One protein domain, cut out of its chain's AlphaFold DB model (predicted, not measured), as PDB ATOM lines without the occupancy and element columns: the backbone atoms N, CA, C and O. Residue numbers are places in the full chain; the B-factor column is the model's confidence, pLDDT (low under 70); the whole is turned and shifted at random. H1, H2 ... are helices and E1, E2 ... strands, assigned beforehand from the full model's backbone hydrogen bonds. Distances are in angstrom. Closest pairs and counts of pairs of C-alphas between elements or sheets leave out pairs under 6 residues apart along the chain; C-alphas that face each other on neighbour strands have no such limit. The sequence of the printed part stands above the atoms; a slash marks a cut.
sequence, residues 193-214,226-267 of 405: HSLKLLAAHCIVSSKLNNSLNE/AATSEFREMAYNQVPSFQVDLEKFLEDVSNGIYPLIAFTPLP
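AT A GLANCE: This is residues 193 to 214 and 226 to 267 of the 405 residues of the protein "NRBP protein kinase, variant" of Loa loa (UniProt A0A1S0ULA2). Two helices, H1 and H3, cross nearly at right angles at their middles, and a small two-strand hairpin, E1 and E2, lies well away from them, with residues 228 to 233 sticking out. The short helix H2 lies on the way from the hairpin to H3, and a tail without named elements, residues 255 to 267, follows H3. The printed part has 64 residues, with three named helices and two named strands in the order H1, E1, E2, H2, H3; the sheet is E1 - E2, antiparallel. The class is mostly helix, though under half of the residues are in named elements. The whole is loose, with a radius of gyration of the C-alphas of 14.1 A and spans of 42 by 29 by 18 A.

IN THESE COORDINATES: H1 is residues 194 to 205, 16.2 A long, beginning at C-alpha 194 (69.782, 48.949, 69.925). E1 is residues 226 to 228 and E2 residues 233 to 235. H2 is residues 240 to 243. H3 is residues 246 to 254, 12.1 A long, ending at C-alpha 254 (62.074, 62.421, 73.038).

HOW THE PARTS SIT: H1 and H3 touch, about perpendicular at 74 degrees; their closest C-alphas, Ala 200 and Leu 250, are 6.0 A apart. H1 and H2 are close but not clearly touching, the closest C-alphas, Lys 196 and Ser 241, being 7.8 A apart. H2 and H3 meet only through their link. The hairpin E1 and E2 is antiparallel at 174 degrees, with N 226 and O 234 at 2.8 A and N 234 and O 227 at 2.9 A, within hydrogen-bond range. E1 and H3 are apart, and E2 and H3 are apart. In H1 and H3 every O i to N i+4 pair is within hydrogen-bond range; H2 is too short for such a pair.

THE WHOLE: The two C-alphas farthest apart, Phe 231 and Pro 267, are 42.6 A apart. Residues 215 to 225 are not printed, and C-alphas 214 and 226 are 18.6 A apart across the cut. The links E1 to E2, E2 to H2 and H2 to H3 are tight. Mean pLDDT of the printed part is 72.4; residues 207 to 214, 240 to 244, 256 to 257 and 259 to 267 are under 70.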
ATOM      1  N   HIS A 193      71.422  49.550  74.387       73.94
ATOM      2  CA  HIS A 193      71.174  48.423  73.493       73.94
ATOM      3  C   HIS A 193      70.200  48.820  72.370       73.94
ATOM      4  O   HIS A 193      69.115  49.328  72.646       73.94
ATOM      5  N   SER A 194      70.554  48.540  71.111       70.81
ATOM      6  CA  SER A 194      69.782  48.949  69.925       70.81
ATOM      7  C   SER A 194      68.300  48.576  69.979       70.81
ATOM      8  O   SER A 194      67.468  49.373  69.566       70.81
ATOM      9  N   LEU A 195      67.955  47.402  70.523       75.44
ATOM     10  CA  LEU A 195      66.564  46.969  70.709       75.44
ATOM     11  C   LEU A 195      65.827  47.824  71.746       75.44
ATOM     12  O   LEU A 195      64.701  48.242  71.500       75.44
ATOM     13  N   LYS A 196      66.478  48.130  72.876       78.06
ATOM     14  CA  LYS A 196      65.934  49.022  73.910       78.06
ATOM     15  C   LYS A 196      65.734  50.435  73.358       78.06
ATOM     16  O   LYS A 196      64.699  51.045  73.605       78.06
ATOM     17  N   LEU A 197      66.696  50.932  72.579       80.00
ATOM     18  CA  LEU A 197      66.596  52.241  71.945       80.00
ATOM     19  C   LEU A 197      65.488  52.286  70.884       80.00
ATOM     20  O   LEU A 197      64.686  53.214  70.874       80.00
ATOM     21  N   LEU A 198      65.401  51.269  70.024       80.88
ATOM     22  CA  LEU A 198      64.346  51.157  69.019       80.88
ATOM     23  C   LEU A 198      62.959  51.106  69.669       80.88
ATOM     24  O   LEU A 198      62.067  51.841  69.256       80.88
ATOM     25  N   ALA A 199      62.793  50.292  70.716       81.50
ATOM     26  CA  ALA A 199      61.544  50.208  71.467       81.50
ATOM     27  C   ALA A 199      61.144  51.569  72.059       81.50
ATOM     28  O   ALA A 199      59.999  51.985  71.903       81.50
ATOM     29  N   ALA A 200      62.091  52.297  72.658       81.25
ATOM     30  CA  ALA A 200      61.843  53.636  73.190       81.25
ATOM     31  C   ALA A 200      61.379  54.627  72.111       81.25
ATOM     32  O   ALA A 200      60.400  55.341  72.311       81.25
ATOM     33  N   HIS A 201      62.010  54.631  70.934       82.44
ATOM     34  CA  HIS A 201      61.568  55.466  69.807       82.44
ATOM     35  C   HIS A 201      60.174  55.095  69.299       82.44
ATOM     36  O   HIS A 201      59.385  55.983  68.971       82.44
ATOM     37  N   CYS A 202      59.828  53.806  69.262       82.94
ATOM     38  CA  CYS A 202      58.471  53.364  68.934       82.94
ATOM     39  C   CYS A 202      57.447  53.868  69.966       82.94
ATOM     40  O   CYS A 202      56.385  54.355  69.579       82.94
ATOM     41  N   ILE A 203      57.767  53.816  71.264       81.69
ATOM     42  CA  ILE A 203      56.897  54.310  72.349       81.69
ATOM     43  C   ILE A 203      56.702  55.832  72.258       81.69
ATOM     44  O   ILE A 203      55.572  56.316  72.328       81.69
ATOM     45  N   VAL A 204      57.782  56.590  72.045       82.19
ATOM     46  CA  VAL A 204      57.734  58.058  71.919       82.19
ATOM     47  C   VAL A 204      56.955  58.485  70.669       82.19
ATOM     48  O   VAL A 204      56.067  59.332  70.753       82.19
ATOM     49  N   SER A 205      57.229  57.878  69.510       79.94
ATOM     50  CA  SER A 205      56.587  58.247  68.233       79.94
ATOM     51  C   SER A 205      55.090  57.930  68.180       79.94
ATOM     52  O   SER A 205      54.318  58.685  67.590       79.94
ATOM     53  N   SER A 206      54.665  56.845  68.825       78.50
ATOM     54  CA  SER A 206      53.256  56.442  68.915       78.50
ATOM     55  C   SER A 206      52.456  57.212  69.973       78.50
ATOM     56  O   SER A 206      51.245  57.025  70.064       78.50
ATOM     57  N   LYS A 207      53.106  58.077  70.771       69.38
ATOM     58  CA  LYS A 207      52.528  58.740  71.958       69.38
ATOM     59  C   LYS A 207      51.951  57.764  72.994       69.38
ATOM     60  O   LYS A 207      51.192  58.188  73.865       69.38
ATOM     61  N   LEU A 208      52.348  56.488  72.945       61.12
ATOM     62  CA  LEU A 208      51.972  55.466  73.929       61.12
ATOM     63  C   LEU A 208      52.393  55.862  75.348       61.12
ATOM     64  O   LEU A 208      51.747  55.452  76.302       61.12
ATOM     65  N   ASN A 209      53.405  56.724  75.485       60.03
ATOM     66  CA  ASN A 209      53.846  57.251  76.777       60.03
ATOM     67  C   ASN A 209      52.728  57.952  77.576       60.03
ATOM     68  O   ASN A 209      52.753  57.933  78.794       60.03
ATOM     69  N   ASN A 210      51.716  58.523  76.911       60.56
ATOM     70  CA  ASN A 210      50.578  59.158  77.592       60.56
ATOM     71  C   ASN A 210      49.513  58.152  78.074       60.56
ATOM     72  O   ASN A 210      48.538  58.552  78.705       60.56
ATOM     73  N   SER A 211      49.639  56.877  77.702       58.75
ATOM     74  CA  SER A 211      48.682  55.807  78.013       58.75
ATOM     75  C   SER A 211      49.291  54.667  78.828       58.75
ATOM     76  O   SER A 211      48.552  53.779  79.235       58.75
ATOM     77  N   LEU A 212      50.608  54.678  79.045       59.69
ATOM     78  CA  LEU A 212      51.300  53.747  79.929       59.69
ATOM     79  C   LEU A 212      51.191  54.288  81.357       59.69
ATOM     80  O   LEU A 212      51.720  55.360  81.643       59.69
ATOM     81  N   ASN A 213      50.494  53.576  82.243       58.31
ATOM     82  CA  ASN A 213      50.561  53.880  83.673       58.31
ATOM     83  C   ASN A 213      51.882  53.329  84.235       58.31
ATOM     84  O   ASN A 213      52.390  52.333  83.718       58.31
ATOM     85  N   GLU A 214      52.434  53.925  85.302       57.41
ATOM     86  CA  GLU A 214      53.631  53.373  85.978       57.41
ATOM     87  C   GLU A 214      53.452  51.887  86.340       57.41
ATOM     88  O   GLU A 214      54.394  51.100  86.232       57.41
ATOM     89  N   ALA A 226      62.119  36.234  83.042       80.94
ATOM     90  CA  ALA A 226      61.802  37.135  81.942       80.94
ATOM     91  C   ALA A 226      61.966  36.444  80.582       80.94
ATOM     92  O   ALA A 226      61.225  36.728  79.644       80.94
ATOM     93  N   ALA A 227      62.946  35.541  80.470       82.25
ATOM     94  CA  ALA A 227      63.200  34.771  79.260       82.25
ATOM     95  C   ALA A 227      63.882  33.432  79.575       82.25
ATOM     96  O   ALA A 227      64.759  33.357  80.441       82.25
ATOM     97  N   THR A 228      63.527  32.405  78.805       87.31
ATOM     98  CA  THR A 228      64.145  31.074  78.836       87.31
ATOM     99  C   THR A 228      64.694  30.744  77.451       87.31
ATOM    100  O   THR A 228      64.022  30.952  76.442       87.31
ATOM    101  N   SER A 229      65.916  30.224  77.403       86.75
ATOM    102  CA  SER A 229      66.530  29.613  76.220       86.75
ATOM    103  C   SER A 229      67.048  28.219  76.571       86.75
ATOM    104  O   SER A 229      67.173  27.894  77.751       86.75
ATOM    105  N   GLU A 230      67.435  27.426  75.570       89.00
ATOM    106  CA  GLU A 230      68.044  26.100  75.785       89.00
ATOM    107  C   GLU A 230      69.322  26.142  76.642       89.00
ATOM    108  O   GLU A 230      69.700  25.143  77.247       89.00
ATOM    109  N   PHE A 231      69.983  27.300  76.717       80.31
ATOM    110  CA  PHE A 231      71.261  27.465  77.408       80.31
ATOM    111  C   PHE A 231      71.127  28.105  78.791       80.31
ATOM    112  O   PHE A 231      72.017  27.943  79.626       80.31
ATOM    113  N   ARG A 232      70.067  28.890  79.021       85.38
ATOM    114  CA  ARG A 232      69.919  29.692  80.241       85.38
ATOM    115  C   ARG A 232      68.508  30.250  80.420       85.38
ATOM    116  O   ARG A 232      67.876  30.675  79.451       85.38
ATOM    117  N   GLU A 233      68.106  30.363  81.683       89.56
ATOM    118  CA  GLU A 233      66.990  31.186  82.156       89.56
ATOM    119  C   GLU A 233      67.499  32.508  82.748       89.56
ATOM    120  O   GLU A 233      68.534  32.551  83.425       89.56
ATOM    121  N   MET A 234      66.780  33.598  82.484       83.75
ATOM    122  CA  MET A 234      67.094  34.928  83.005       83.75
ATOM    123  C   MET A 234      65.875  35.540  83.685       83.75
ATOM    124  O   MET A 234      64.825  35.687  83.064       83.75
ATOM    125  N   ALA A 235      66.038  35.933  84.948       85.88
ATOM    126  CA  ALA A 235      65.037  36.672  85.713       85.88
ATOM    127  C   ALA A 235      65.063  38.179  85.406       85.88
ATOM    128  O   ALA A 235      66.086  38.705  84.963       85.88
ATOM    129  N   TYR A 236      63.960  38.887  85.661       78.38
ATOM    130  CA  TYR A 236      63.839  40.331  85.404       78.38
ATOM    131  C   TYR A 236      64.919  41.168  86.110       78.38
ATOM    132  O   TYR A 236      65.502  42.063  85.500       78.38
ATOM    133  N   ASN A 237      65.276  40.834  87.352       77.94
ATOM    134  CA  ASN A 237      66.349  41.500  88.100       77.94
ATOM    135  C   ASN A 237      67.761  41.270  87.528       77.94
ATOM    136  O   ASN A 237      68.686  42.017  87.848       77.94
ATOM    137  N   GLN A 238      67.932  40.260  86.674       75.31
ATOM    138  CA  GLN A 238      69.182  39.978  85.967       75.31
ATOM    139  C   GLN A 238      69.269  40.722  84.629       75.31
ATOM    140  O   GLN A 238      70.300  40.649  83.962       75.31
ATOM    141  N   VAL A 239      68.209  41.429  84.219       71.38
ATOM    142  CA  VAL A 239      68.181  42.209  82.983       71.38
ATOM    143  C   VAL A 239      68.573  43.664  83.302       71.38
ATOM    144  O   VAL A 239      67.811  44.372  83.962       71.38
ATOM    145  N   PRO A 240      69.719  44.169  82.795       62.81
ATOM    146  CA  PRO A 240      70.212  45.523  83.093       62.81
ATOM    147  C   PRO A 240      69.223  46.643  82.738       62.81
ATOM    148  O   PRO A 240      69.280  47.740  83.288       62.81
ATOM    149  N   SER A 241      68.294  46.376  81.814       61.16
ATOM    150  CA  SER A 241      67.289  47.338  81.362       61.16
ATOM    151  C   SER A 241      66.346  47.828  82.464       61.16
ATOM    152  O   SER A 241      65.857  48.944  82.300       61.16
ATOM    153  N   PHE A 242      66.139  47.056  83.543       60.38
ATOM    154  CA  PHE A 242      65.270  47.403  84.684       60.38
ATOM    155  C   PHE A 242      65.978  48.206  85.786       60.38
ATOM    156  O   PHE A 242      65.353  48.589  86.766       60.38
ATOM    157  N   GLN A 243      67.279  48.480  85.634       57.28
ATOM    158  CA  GLN A 243      68.053  49.333  86.550       57.28
ATOM    159  C   GLN A 243      68.115  50.797  86.083       57.28
ATOM    160  O   GLN A 243      68.759  51.630  86.716       57.28
ATOM    161  N   VAL A 244      67.492  51.107  84.944       61.31
ATOM    162  CA  VAL A 244      67.487  52.437  84.334       61.31
ATOM    163  C   VAL A 244      66.121  53.063  84.563       61.31
ATOM    164  O   VAL A 244      65.115  52.430  84.254       61.31
ATOM    165  N   ASP A 245      66.111  54.302  85.044       71.31
ATOM    166  CA  ASP A 245      64.924  55.155  85.091       71.31
ATOM    167  C   ASP A 245      64.339  55.288  83.675       71.31
ATOM    168  O   ASP A 245      64.923  55.924  82.788       71.31
ATOM    169  N   LEU A 246      63.246  54.562  83.434       73.94
ATOM    170  CA  LEU A 246      62.637  54.429  82.119       73.94
ATOM    171  C   LEU A 246      62.004  55.746  81.670       73.94
ATOM    172  O   LEU A 246      62.099  56.072  80.488       73.94
ATOM    173  N   GLU A 247      61.421  56.510  82.595       74.50
ATOM    174  CA  GLU A 247      60.796  57.800  82.309       74.50
ATOM    175  C   GLU A 247      61.849  58.791  81.821       74.50
ATOM    176  O   GLU A 247      61.739  59.327  80.714       74.50
ATOM    177  N   LYS A 248      62.954  58.906  82.566       79.75
ATOM    178  CA  LYS A 248      64.099  59.715  82.150       79.75
ATOM    179  C   LYS A 248      64.671  59.262  80.805       79.75
ATOM    180  O   LYS A 248      65.016  60.090  79.967       79.75
ATOM    181  N   PHE A 249      64.778  57.954  80.566       78.44
ATOM    182  CA  PHE A 249      65.294  57.440  79.295       78.44
ATOM    183  C   PHE A 249      64.372  57.768  78.106       78.44
ATOM    184  O   PHE A 249      64.861  58.129  77.034       78.44
ATOM    185  N   LEU A 250      63.051  57.667  78.277       81.06
ATOM    186  CA  LEU A 250      62.073  58.046  77.253       81.06
ATOM    187  C   LEU A 250      62.066  59.562  77.013       81.06
ATOM    188  O   LEU A 250      61.967  59.988  75.860       81.06
ATOM    189  N   GLU A 251      62.235  60.370  78.062       79.31
ATOM    190  CA  GLU A 251      62.408  61.821  77.958       79.31
ATOM    191  C   GLU A 251      63.687  62.176  77.181       79.31
ATOM    192  O   GLU A 251      63.636  62.952  76.225       79.31
ATOM    193  N   ASP A 252      64.820  61.549  77.514       76.56
ATOM    194  CA  ASP A 252      66.089  61.717  76.803       76.56
ATOM    195  C   ASP A 252      65.943  61.348  75.311       76.56
ATOM    196  O   ASP A 252      66.433  62.057  74.427       76.56
ATOM    197  N   VAL A 253      65.226  60.263  74.999       79.56
ATOM    198  CA  VAL A 253      64.912  59.859  73.618       79.56
ATOM    199  C   VAL A 253      64.028  60.893  72.911       79.56
ATOM    200  O   VAL A 253      64.340  61.278  71.784       79.56
ATOM    201  N   SER A 254      62.970  61.382  73.567       78.31
ATOM    202  CA  SER A 254      62.074  62.421  73.038       78.31
ATOM    203  C   SER A 254      62.805  63.739  72.767       78.31
ATOM    204  O   SER A 254      62.556  64.398  71.758       78.31
ATOM    205  N   ASN A 255      63.764  64.088  73.623       75.12
ATOM    206  CA  ASN A 255      64.632  65.255  73.470       75.12
ATOM    207  C   ASN A 255      65.767  65.034  72.453       75.12
ATOM    208  O   ASN A 255      66.606  65.915  72.253       75.12
ATOM    209  N   GLY A 256      65.812  63.868  71.799       67.19
ATOM    210  CA  GLY A 256      66.786  63.556  70.757       67.19
ATOM    211  C   GLY A 256      68.204  63.318  71.277       67.19
ATOM    212  O   GLY A 256      69.152  63.426  70.502       67.19
ATOM    213  N   ILE A 257      68.373  62.990  72.563       68.62
ATOM    214  CA  ILE A 257      69.675  62.665  73.171       68.62
ATOM    215  C   ILE A 257      70.202  61.332  72.632       68.62
ATOM    216  O   ILE A 257      71.401  61.194  72.387       68.62
ATOM    217  N   TYR A 258      69.297  60.386  72.370       71.12
ATOM    218  CA  TYR A 258      69.603  59.098  71.749       71.12
ATOM    219  C   TYR A 258      68.916  58.965  70.384       71.12
ATOM    220  O   TYR A 258      67.933  58.242  70.263       71.12
ATOM    221  N   PRO A 259      69.365  59.666  69.334       66.25
ATOM    222  CA  PRO A 259      68.714  59.607  68.029       66.25
ATOM    223  C   PRO A 259      68.936  58.246  67.340       66.25
ATOM    224  O   PRO A 259      70.018  57.667  67.425       66.25
ATOM    225  N   LEU A 260      67.938  57.746  66.596       69.25
ATOM    226  CA  LEU A 260      68.053  56.537  65.757       69.25
ATOM    227  C   LEU A 260      68.829  56.811  64.456       69.25
ATOM    228  O   LEU A 260      68.384  56.462  63.367       69.25
ATOM    229  N   ILE A 261      70.005  57.427  64.552       63.84
ATOM    230  CA  ILE A 261      70.774  57.929  63.395       63.84
ATOM    231  C   ILE A 261      71.114  56.830  62.382       63.84
ATOM    232  O   ILE A 261      71.242  57.080  61.187       63.84
ATOM    233  N   ALA A 262      71.238  55.596  62.867       59.69
ATOM    234  CA  ALA A 262      71.536  54.426  62.056       59.69
ATOM    235  C   ALA A 262      70.284  53.807  61.388       59.69
ATOM    236  O   ALA A 262      70.410  53.061  60.415       59.69
ATOM    237  N   PHE A 263      69.076  54.118  61.877       60.22
ATOM    238  CA  PHE A 263      67.807  53.558  61.385       60.22
ATOM    239  C   PHE A 263      66.900  54.569  60.679       60.22
ATOM    240  O   PHE A 263      66.030  54.155  59.916       60.22
ATOM    241  N   THR A 264      67.074  55.873  60.904       56.22
ATOM    242  CA  THR A 264      66.299  56.894  60.193       56.22
ATOM    243  C   THR A 264      66.593  56.827  58.693       56.22
ATOM    244  O   THR A 264      67.769  56.843  58.313       56.22
ATOM    245  N   PRO A 265      65.562  56.764  57.829       50.81
ATOM    246  CA  PRO A 265      65.743  56.906  56.393       50.81
ATOM    247  C   PRO A 265      66.455  58.231  56.122       50.81
ATOM    248  O   PRO A 265      65.974  59.291  56.525       50.81
ATOM    249  N   LEU A 266      67.620  58.174  55.477       54.22
ATOM    250  CA  LEU A 266      68.299  59.386  55.041       54.22
ATOM    251  C   LEU A 266      67.386  60.074  54.005       54.22
ATOM    252  O   LEU A 266      66.843  59.371  53.146       54.22
ATOM    253  N   PRO A 267      67.190  61.406  54.065       48.28
ATOM    254  CA  PRO A 267      66.207  62.142  53.251       48.28
ATOM    255  C   PRO A 267      66.324  61.999  51.721       48.28
ATOM    256  O   PRO A 267      65.506  62.556  50.998       48.28
TER     257      PRO A 267